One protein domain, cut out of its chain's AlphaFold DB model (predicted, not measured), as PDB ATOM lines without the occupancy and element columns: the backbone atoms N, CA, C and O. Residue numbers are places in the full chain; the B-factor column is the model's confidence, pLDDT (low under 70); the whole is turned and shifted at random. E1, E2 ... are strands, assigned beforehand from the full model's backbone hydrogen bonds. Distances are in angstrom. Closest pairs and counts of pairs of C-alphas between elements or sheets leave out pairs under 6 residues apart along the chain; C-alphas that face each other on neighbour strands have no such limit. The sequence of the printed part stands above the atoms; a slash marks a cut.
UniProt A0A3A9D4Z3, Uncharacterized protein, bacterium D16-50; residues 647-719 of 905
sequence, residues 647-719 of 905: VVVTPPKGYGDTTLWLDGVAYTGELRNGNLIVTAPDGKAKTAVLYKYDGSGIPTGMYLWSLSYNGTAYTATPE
ATOM      1  N   VAL A 647      94.399 -33.005  17.383       96.12
ATOM      2  CA  VAL A 647      94.236 -32.098  16.247       96.12
ATOM      3  C   VAL A 647      94.940 -30.788  16.596       96.12
ATOM      4  O   VAL A 647      94.599 -30.133  17.585       96.12
ATOM      5  N   VAL A 648      95.924 -30.404  15.783       94.69
ATOM      6  CA  VAL A 648      96.670 -29.145  15.911       94.69
ATOM      7  C   VAL A 648      96.339 -28.264  14.711       94.69
ATOM      8  O   VAL A 648      96.517 -28.688  13.572       94.69
ATOM      9  N   VAL A 649      95.874 -27.038  14.957       95.12
ATOM     10  CA  VAL A 649      95.613 -26.037  13.909       95.12
ATOM     11  C   VAL A 649      96.252 -24.700  14.267       95.12
ATOM     12  O   VAL A 649      96.314 -24.334  15.437       95.12
ATOM     13  N   THR A 650      96.685 -23.930  13.272       95.00
ATOM     14  CA  THR A 650      97.126 -22.538  13.461       95.00
ATOM     15  C   THR A 650      95.940 -21.594  13.214       95.00
ATOM     16  O   THR A 650      95.493 -21.497  12.069       95.00
ATOM     17  N   PRO A 651      95.380 -20.905  14.230       94.19
ATOM     18  CA  PRO A 651      94.231 -20.020  14.040       94.19
ATOM     19  C   PRO A 651      94.542 -18.856  13.078       94.19
ATOM     20  O   PRO A 651      95.575 -18.197  13.229       94.19
ATOM     21  N   PRO A 652      93.659 -18.535  12.111       93.81
ATOM     22  CA  PRO A 652      93.871 -17.398  11.218       93.81
ATOM     23  C   PRO A 652      93.833 -16.059  11.967       93.81
ATOM     24  O   PRO A 652      93.206 -15.922  13.020       93.81
ATOM     25  N   LYS A 653      94.449 -15.017  11.392       91.19
ATOM     26  CA  LYS A 653      94.558 -13.693  12.028       91.19
ATOM     27  C   LYS A 653      93.191 -13.138  12.465       91.19
ATOM     28  O   LYS A 653      92.331 -12.809  11.647       91.19
ATOM     29  N   GLY A 654      93.028 -12.961  13.775       89.75
ATOM     30  CA  GLY A 654      91.805 -12.433  14.383       89.75
ATOM     31  C   GLY A 654      90.712 -13.474  14.649       89.75
ATOM     32  O   GLY A 654      89.584 -13.073  14.922       89.75
ATOM     33  N   TYR A 655      91.021 -14.769  14.570       93.38
ATOM     34  CA  TYR A 655      90.289 -15.819  15.282       93.38
ATOM     35  C   TYR A 655      90.926 -15.973  16.672       93.38
ATOM     36  O   TYR A 655      92.148 -16.001  16.787       93.38
ATOM     37  N   GLY A 656      90.103 -16.017  17.722       87.25
ATOM     38  CA  GLY A 656      90.562 -16.055  19.120       87.25
ATOM     39  C   GLY A 656      89.656 -16.853  20.060       87.25
ATOM     40  O   GLY A 656      89.802 -16.751  21.271       87.25
ATOM     41  N   ASP A 657      88.713 -17.620  19.507       93.12
ATOM     42  CA  ASP A 657      88.008 -18.670  20.249       93.12
ATOM     43  C   ASP A 657      88.977 -19.849  20.464       93.12
ATOM     44  O   ASP A 657      89.793 -20.151  19.591       93.12
ATOM     45  N   THR A 658      88.895 -20.514  21.616       94.88
ATOM     46  CA  THR A 658      89.621 -21.766  21.894       94.88
ATOM     47  C   THR A 658      88.770 -23.006  21.608       94.88
ATOM     48  O   THR A 658      89.250 -24.131  21.737       94.88
ATOM     49  N   THR A 659      87.513 -22.827  21.200       96.81
ATOM     50  CA  THR A 659      86.577 -23.909  20.880       96.81
ATOM     51  C   THR A 659      86.755 -24.383  19.437       96.81
ATOM     52  O   THR A 659      86.193 -23.798  18.507       96.81
ATOM     53  N   LEU A 660      87.495 -25.474  19.228       97.94
ATOM     54  CA  LEU A 660      87.582 -26.131  17.922       97.94
ATOM     55  C   LEU A 660      86.429 -27.133  17.768       97.94
ATOM     56  O   LEU A 660      86.128 -27.905  18.680       97.94
ATOM     57  N   TRP A 661      85.769 -27.129  16.612       97.88
ATOM     58  CA  TRP A 661      84.610 -27.979  16.349       97.88
ATOM     59  C   TRP A 661      84.985 -29.128  15.415       97.88
ATOM     60  O   TRP A 661      85.094 -28.924  14.207       97.88
ATOM     61  N   LEU A 662      85.163 -30.329  15.967       98.25
ATOM     62  CA  LEU A 662      85.488 -31.540  15.210       98.25
ATOM     63  C   LEU A 662      84.194 -32.216  14.738       98.25
ATOM     64  O   LEU A 662      83.354 -32.576  15.563       98.25
ATOM     65  N   ASP A 663      83.990 -32.319  13.421       96.81
ATOM     66  CA  ASP A 663      82.765 -32.837  12.775       96.81
ATOM     67  C   ASP A 663      81.443 -32.300  13.376       96.81
ATOM     68  O   ASP A 663      80.411 -32.974  13.432       96.81
ATOM     69  N   GLY A 664      81.462 -31.042  13.831       95.75
ATOM     70  CA  GLY A 664      80.313 -30.361  14.433       95.75
ATOM     71  C   GLY A 664      80.126 -30.565  15.941       95.75
ATOM     72  O   GLY A 664      79.187 -29.984  16.496       95.75
ATOM     73  N   VAL A 665      81.011 -31.302  16.616       96.44
ATOM     74  CA  VAL A 665      81.086 -31.432  18.082       96.44
ATOM     75  C   VAL A 665      82.138 -30.462  18.631       96.44
ATOM     76  O   VAL A 665      83.210 -30.328  18.054       96.44
ATOM     77  N   ALA A 666      81.829 -29.749  19.715       95.81
ATOM     78  CA  ALA A 666      82.696 -28.705  20.263       95.81
ATOM     79  C   ALA A 666      83.711 -29.265  21.273       95.81
ATOM     80  O   ALA A 666      83.325 -30.012  22.172       95.81
ATOM     81  N   TYR A 667      84.971 -28.838  21.170       96.81
ATOM     82  CA  TYR A 667      86.050 -29.181  22.096       96.81
ATOM     83  C   TYR A 667      86.838 -27.924  22.481       96.81
ATOM     84  O   TYR A 667      87.249 -27.153  21.613       96.81
ATOM     85  N   THR A 668      87.074 -27.721  23.776       96.19
ATOM     86  CA  THR A 668      87.947 -26.644  24.266       96.19
ATOM     87  C   THR A 668      89.408 -27.049  24.092       96.19
ATOM     88  O   THR A 668      89.818 -28.085  24.614       96.19
ATOM     89  N   GLY A 669      90.182 -26.243  23.371       91.81
ATOM     90  CA  GLY A 669      91.603 -26.470  23.125       91.81
ATOM     91  C   GLY A 669      92.542 -25.604  23.958       91.81
ATOM     92  O   GLY A 669      92.156 -24.582  24.529       91.81
ATOM     93  N   GLU A 670      93.808 -26.009  23.980       92.00
ATOM     94  CA  GLU A 670      94.919 -25.244  24.545       92.00
ATOM     95  C   GLU A 670      95.584 -24.399  23.446       92.00
ATOM     96  O   GLU A 670      95.889 -24.913  22.369       92.00
ATOM     97  N   LEU A 671      95.846 -23.115  23.712       86.50
ATOM     98  CA  LEU A 671      96.690 -22.286  22.847       86.50
ATOM     99  C   LEU A 671      98.156 -22.421  23.271       86.50
ATOM    100  O   LEU A 671      98.545 -21.921  24.326       86.50
ATOM    101  N   ARG A 672      98.978 -23.053  22.427       82.31
ATOM    102  CA  ARG A 672     100.412 -23.278  22.660       82.31
ATOM    103  C   ARG A 672     101.216 -22.861  21.432       82.31
ATOM    104  O   ARG A 672     100.958 -23.328  20.326       82.31
ATOM    105  N   ASN A 673     102.199 -21.979  21.621       80.75
ATOM    106  CA  ASN A 673     103.108 -21.487  20.572       80.75
ATOM    107  C   ASN A 673     102.391 -20.961  19.305       80.75
ATOM    108  O   ASN A 673     102.872 -21.142  18.191       80.75
ATOM    109  N   GLY A 674     101.223 -20.328  19.469       79.38
ATOM    110  CA  GLY A 674     100.409 -19.803  18.364       79.38
ATOM    111  C   GLY A 674      99.483 -20.822  17.685       79.38
ATOM    112  O   GLY A 674      98.669 -20.420  16.861       79.38
ATOM    113  N   ASN A 675      99.542 -22.103  18.058       90.19
ATOM    114  CA  ASN A 675      98.615 -23.138  17.598       90.19
ATOM    115  C   ASN A 675      97.525 -23.416  18.642       90.19
ATOM    116  O   ASN A 675      97.769 -23.324  19.844       90.19
ATOM    117  N   LEU A 676      96.337 -23.802  18.178       94.75
ATOM    118  CA  LEU A 676      95.251 -24.349  18.990       94.75
ATOM    119  C   LEU A 676      95.299 -25.881  18.916       94.75
ATOM    120  O   LEU A 676      95.305 -26.454  17.825       94.75
ATOM    121  N   ILE A 677      95.346 -26.532  20.078       94.25
ATOM    122  CA  ILE A 677      95.502 -27.983  20.228       94.25
ATOM    123  C   ILE A 677      94.257 -28.557  20.910       94.25
ATOM    124  O   ILE A 677      93.902 -28.126  22.007       94.25
ATOM    125  N   VAL A 678      93.619 -29.551  20.290       96.94
ATOM    126  CA  VAL A 678      92.462 -30.284  20.834       96.94
ATOM    127  C   VAL A 678      92.699 -31.785  20.751       96.94
ATOM    128  O   VAL A 678      93.013 -32.302  19.685       96.94
ATOM    129  N   THR A 679      92.460 -32.512  21.842       95.31
ATOM    130  CA  THR A 679      92.447 -33.982  21.836       95.31
ATOM    131  C   THR A 679      91.101 -34.504  21.323       95.31
ATOM    132  O   THR A 679      90.070 -34.335  21.976       95.31
ATOM    133  N   ALA A 680      91.103 -35.152  20.158       95.94
ATOM    134  CA  ALA A 680      89.943 -35.850  19.608       95.94
ATOM    135  C   ALA A 680      89.698 -37.190  20.346       95.94
ATOM    136  O   ALA A 680      90.638 -37.762  20.908       95.94
ATOM    137  N   PRO A 681      88.461 -37.725  20.354       93.50
ATOM    138  CA  PRO A 681      88.132 -38.951  21.090       93.50
ATOM    139  C   PRO A 681      88.716 -40.223  20.455       93.50
ATOM    140  O   PRO A 681      88.934 -41.211  21.149       93.50
ATOM    141  N   ASP A 682      88.948 -40.206  19.142       92.81
ATOM    142  CA  ASP A 682      89.609 -41.257  18.371       92.81
ATOM    143  C   ASP A 682      90.232 -40.657  17.093       92.81
ATOM    144  O   ASP A 682      90.328 -39.434  16.956       92.81
ATOM    145  N   GLY A 683      90.672 -41.511  16.165       91.12
ATOM    146  CA  GLY A 683      91.241 -41.140  14.864       91.12
ATOM    147  C   GLY A 683      90.239 -40.939  13.714       91.12
ATOM    148  O   GLY A 683      90.643 -41.051  12.560       91.12
ATOM    149  N   LYS A 684      88.934 -40.742  13.972       94.19
ATOM    150  CA  LYS A 684      87.896 -40.731  12.915       94.19
ATOM    151  C   LYS A 684      87.386 -39.347  12.494       94.19
ATOM    152  O   LYS A 684      86.554 -39.288  11.586       94.19
ATOM    153  N   ALA A 685      87.832 -38.260  13.129       96.31
ATOM    154  CA  ALA A 685      87.365 -36.913  12.800       96.31
ATOM    155  C   ALA A 685      87.826 -36.500  11.390       96.31
ATOM    156  O   ALA A 685      88.988 -36.695  11.037       96.31
ATOM    157  N   LYS A 686      86.928 -35.924  10.583       95.81
ATOM    158  CA  LYS A 686      87.186 -35.582   9.168       95.81
ATOM    159  C   LYS A 686      87.321 -34.087   8.902       95.81
ATOM    160  O   LYS A 686      87.893 -33.691   7.885       95.81
ATOM    161  N   THR A 687      86.774 -33.254   9.778       97.06
ATOM    162  CA  THR A 687      86.778 -31.795   9.658       97.06
ATOM    163  C   THR A 687      87.012 -31.139  11.011       97.06
ATOM    164  O   THR A 687      86.497 -31.600  12.031       97.06
ATOM    165  N   ALA A 688      87.750 -30.031  11.015       98.31
ATOM    166  CA  ALA A 688      87.806 -29.095  12.131       98.31
ATOM    167  C   ALA A 688      87.288 -27.730  11.667       98.31
ATOM    168  O   ALA A 688      87.652 -27.261  10.588       98.31
ATOM    169  N   VAL A 689      86.454 -27.082  12.478       98.06
ATOM    170  CA  VAL A 689      85.942 -25.732  12.209       98.06
ATOM    171  C   VAL A 689      86.234 -24.823  13.397       98.06
ATOM    172  O   VAL A 689      85.945 -25.178  14.539       98.06
ATOM    173  N   LEU A 690      86.779 -23.639  13.126       97.69
ATOM    174  CA  LEU A 690      86.946 -22.574  14.113       97.69
ATOM    175  C   LEU A 690      86.077 -21.384  13.706       97.69
ATOM    176  O   LEU A 690      86.047 -20.998  12.536       97.69
ATOM    177  N   TYR A 691      85.369 -20.795  14.667       97.31
ATOM    178  CA  TYR A 691      84.527 -19.625  14.429       97.31
ATOM    179  C   TYR A 691      85.186 -18.355  14.967       97.31
ATOM    180  O   TYR A 691      85.975 -18.377  15.912       97.31
ATOM    181  N   LYS A 692      84.834 -17.225  14.359       96.19
ATOM    182  CA  LYS A 692      85.194 -15.885  14.814       96.19
ATOM    183  C   LYS A 692      83.940 -15.169  15.290       96.19
ATOM    184  O   LYS A 692      82.904 -15.245  14.632       96.19
ATOM    185  N   TYR A 693      84.055 -14.443  16.395       94.88
ATOM    186  CA  TYR A 693      82.971 -13.665  16.989       94.88
ATOM    187  C   TYR A 693      83.375 -12.194  17.113       94.88
ATOM    188  O   TYR A 693      84.564 -11.873  17.156       94.88
ATOM    189  N   ASP A 694      82.391 -11.296  17.149       92.94
ATOM    190  CA  ASP A 694      82.604  -9.911  17.576       92.94
ATOM    191  C   ASP A 694      82.570  -9.764  19.110       92.94
ATOM    192  O   ASP A 694      82.293 -10.713  19.847       92.94
ATOM    193  N   GLY A 695      82.818  -8.548  19.608       88.06
ATOM    194  CA  GLY A 695      82.762  -8.231  21.043       88.06
ATOM    195  C   GLY A 695      81.368  -8.324  21.685       88.06
ATOM    196  O   GLY A 695      81.247  -8.098  22.884       88.06
ATOM    197  N   SER A 696      80.319  -8.642  20.917       87.88
ATOM    198  CA  SER A 696      78.966  -8.953  21.408       87.88
ATOM    199  C   SER A 696      78.647 -10.457  21.352       87.88
ATOM    200  O   SER A 696      77.504 -10.847  21.595       87.88
ATOM    201  N   GLY A 697      79.624 -11.308  21.018       88.12
ATOM    202  CA  GLY A 697      79.431 -12.754  20.867       88.12
ATOM    203  C   GLY A 697      78.655 -13.146  19.604       88.12
ATOM    204  O   GLY A 697      78.125 -14.257  19.532       88.12
ATOM    205  N   ILE A 698      78.557 -12.265  18.604       91.25
ATOM    206  CA  ILE A 698      77.905 -12.575  17.329       91.25
ATOM    207  C   ILE A 698      78.916 -13.248  16.390       91.25
ATOM    208  O   ILE A 698      79.995 -12.688  16.183       91.25
ATOM    209  N   PRO A 699      78.598 -14.407  15.777       94.81
ATOM    210  CA  PRO A 699      79.490 -15.028  14.805       94.81
ATOM    211  C   PRO A 699      79.682 -14.138  13.570       94.81
ATOM    212  O   PRO A 699      78.709 -13.768  12.906       94.81
ATOM    213  N   THR A 700      80.937 -13.834  13.253       94.50
ATOM    214  CA  THR A 700      81.363 -12.983  12.129       94.50
ATOM    215  C   THR A 700      82.278 -13.687  11.130       94.50
ATOM    216  O   THR A 700      82.492 -13.137  10.055       94.50
ATOM    217  N   GLY A 701      82.779 -14.891  11.435       94.50
ATOM    218  CA  GLY A 701      83.549 -15.696  10.481       94.50
ATOM    219  C   GLY A 701      83.639 -17.183  10.834       94.50
ATOM    220  O   GLY A 701      83.312 -17.592  11.953       94.50
ATOM    221  N   MET A 702      84.071 -17.986   9.866       96.19
ATOM    222  CA  MET A 702      84.214 -19.440   9.928       96.19
ATOM    223  C   MET A 702      85.423 -19.887   9.089       96.19
ATOM    224  O   MET A 702      85.496 -19.589   7.898       96.19
ATOM    225  N   TYR A 703      86.317 -20.678   9.684       97.38
ATOM    226  CA  TYR A 703      87.469 -21.282   9.009       97.38
ATOM    227  C   TYR A 703      87.432 -22.810   9.127       97.38
ATOM    228  O   TYR A 703      86.996 -23.332  10.155       97.38
ATOM    229  N   LEU A 704      87.861 -23.514   8.077       96.81
ATOM    230  CA  LEU A 704      87.732 -24.965   7.916       96.81
ATOM    231  C   LEU A 704      89.099 -25.610   7.654       96.81
ATOM    232  O   LEU A 704      89.870 -25.135   6.820       96.81
ATOM    233  N   TRP A 705      89.342 -26.746   8.301       97.88
ATOM    234  CA  TRP A 705      90.393 -27.694   7.943       97.88
ATOM    235  C   TRP A 705      89.766 -29.052   7.626       97.88
ATOM    236  O   TRP A 705      88.843 -29.492   8.325       97.88
ATOM    237  N   SER A 706      90.289 -29.739   6.614       95.88
ATOM    238  CA  SER A 706      90.104 -31.183   6.470       95.88
ATOM    239  C   SER A 706      91.115 -31.917   7.354       95.88
ATOM    240  O   SER A 706      92.227 -31.437   7.582       95.88
ATOM    241  N   LEU A 707      90.705 -33.057   7.907       96.12
ATOM    242  CA  LEU A 707      91.509 -33.864   8.819       96.12
ATOM    243  C   LEU A 707      91.782 -35.241   8.211       96.12
ATOM    244  O   LEU A 707      90.865 -35.896   7.709       96.12
ATOM    245  N   SER A 708      93.026 -35.699   8.319       91.56
ATOM    246  CA  SER A 708      93.421 -37.083   8.046       91.56
ATOM    247  C   SER A 708      94.233 -37.631   9.213       91.56
ATOM    248  O   SER A 708      95.133 -36.961   9.713       91.56
ATOM    249  N   TYR A 709      93.912 -38.848   9.648       88.62
ATOM    250  CA  TYR A 709      94.602 -39.541  10.732       88.62
ATOM    251  C   TYR A 709      95.369 -40.738  10.172       88.62
ATOM    252  O   TYR A 709      94.757 -41.619   9.571       88.62
ATOM    253  N   ASN A 710      96.687 -40.786  10.374       78.00
ATOM    254  CA  ASN A 710      97.557 -41.822   9.799       78.00
ATOM    255  C   ASN A 710      97.806 -43.019  10.740       78.00
ATOM    256  O   ASN A 710      98.835 -43.671  10.655       78.00
ATOM    257  N   GLY A 711      96.925 -43.267  11.711       77.06
ATOM    258  CA  GLY A 711      97.136 -44.283  12.754       77.06
ATOM    259  C   GLY A 711      97.945 -43.788  13.961       77.06
ATOM    260  O   GLY A 711      97.725 -44.282  15.064       77.06
ATOM    261  N   THR A 712      98.804 -42.775  13.792       78.56
ATOM    262  CA  THR A 712      99.498 -42.095  14.901       78.56
ATOM    263  C   THR A 712      98.886 -40.734  15.198       78.56
ATOM    264  O   THR A 712      98.507 -40.492  16.344       78.56
ATOM    265  N   ALA A 713      98.825 -39.839  14.212       84.94
ATOM    266  CA  ALA A 713      98.580 -38.413  14.411       84.94
ATOM    267  C   ALA A 713      97.605 -37.833  13.378       84.94
ATOM    268  O   ALA A 713      97.413 -38.385  12.293       84.94
ATOM    269  N   TYR A 714      97.001 -36.693  13.722       93.06
ATOM    270  CA  TYR A 714      96.198 -35.901  12.792       93.06
ATOM    271  C   TYR A 714      97.061 -34.919  11.998       93.06
ATOM    272  O   TYR A 714      97.757 -34.082  12.572       93.06
ATOM    273  N   THR A 715      96.905 -34.936  10.679       93.38
ATOM    274  CA  THR A 715      97.235 -33.807   9.804       93.38
ATOM    275  C   THR A 715      95.972 -32.972   9.595       93.38
ATOM    276  O   THR A 715      94.912 -33.518   9.287       93.38
ATOM    277  N   ALA A 716      96.077 -31.651   9.765       96.19
ATOM    278  CA  ALA A 716      94.980 -30.710   9.557       96.19
ATOM    279  C   ALA A 716      95.305 -29.752   8.401       96.19
ATOM    280  O   ALA A 716      96.107 -28.829   8.547       96.19
ATOM    281  N   THR A 717      94.671 -29.965   7.252       95.75
ATOM    282  CA  THR A 717      94.926 -29.204   6.022       95.75
ATOM    283  C   THR A 717      93.945 -28.036   5.917       95.75
ATOM    284  O   THR A 717      92.738 -28.285   5.884       95.75
ATOM    285  N   PRO A 718      94.405 -26.768   5.860       96.19
ATOM    286  CA  PRO A 718      93.526 -25.614   5.669       96.19
ATOM    287  C   PRO A 718      92.767 -25.707   4.340       96.19
ATOM    288  O   PRO A 718      93.378 -25.752   3.273       96.19
ATOM    289  N   GLU A 719      91.437 -25.697   4.386       95.62
ATOM    290  CA  GLU A 719      90.591 -25.733   3.186       95.62
ATOM    291  C   GLU A 719      90.330 -24.306   2.686       95.62
ATOM    292  O   GLU A 719      89.222 -23.768   2.773       95.62
TER     293      GLU A 719
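Overview. This is residues 647 to 719 of the 905 residues of an uncharacterized protein of bacterium D16-50 (UniProt A0A3A9D4Z3). A strongly twisted sheet of five strands, built on the long hairpin of E6 and E7, has a small sheet of three strands partly over one face. The two sheets are joined on one side where E3 runs on into E4, and on the other side E1 comes close to E8, which gives a small, loosely closed two-layered body. The turn between E6 and E7 and the turn between E7 and E8 make the two ends of its long axis. The printed part has 73 residues with eight named strands, E1 to E8 in order, and no named helix; the sheet orders are E3 E2 E6 E7 E8 and E1 E5 E4, both antiparallel, and the class is all strand. It is compact, with a radius of gyration of the C-alphas of 11.9 A, and elongated, spanning 40 by 25 by 21 A.

Arrangement. Begin with E1, residues 647 to 649, and look for E5, residues 675 to 679, its antiparallel neighbour at 165 degrees: N 647 and O 678 are 2.8 A apart. On the other side of E5 find E4, residues 670 to 672, which forms a hairpin with it; N 677 and O 670 are 2.9 A apart. Now read E2, residues 659 to 662, and E3, residues 665 to 668, a hairpin with N 660 and O 667 at 2.9 A. E3 runs on into E4 at 55 degrees; the two meet only through their link. E2 is also antiparallel to E6, residues 687 to 693, with N 661 and O 689 at 2.9 A. E6, E7, residues 699 to 709, and E8, residues 714 to 718, form a meander, each strand the antiparallel neighbour of the one before. Look there for N 690 and O 703 at 3.0 A, and N 706 and O 717 at 2.9 A. Between the sheets, the closest C-alphas of E1 and E8 are those of Val 647 and Tyr 714, 5.5 A apart, and those of E3 and E5 are Tyr 667 and Val 678, 6.6 A apart. E1 and E6 are near each other, while E4 and E8 are apart.

Along the chain. Find C-alpha 647 at (94.236, -32.098, 16.247), where E1 begins. E5 measures 13.2 A from first to last C-alpha, and E6 19.9 A. E7, the longest strand, runs 29.1 A from C-alpha 699 at (79.490, -15.028, 14.805). E8 covers 12.8 A and ends with C-alpha 718 at (93.526, -25.614, 5.669).

Size, cuts and confidence. The two C-alphas farthest apart are those of Ser 696 and Gly 711, at 40.7 A. The printed part has no cut and no long link. The mean pLDDT of the printed part is 93.0, and no printed residue is under 70.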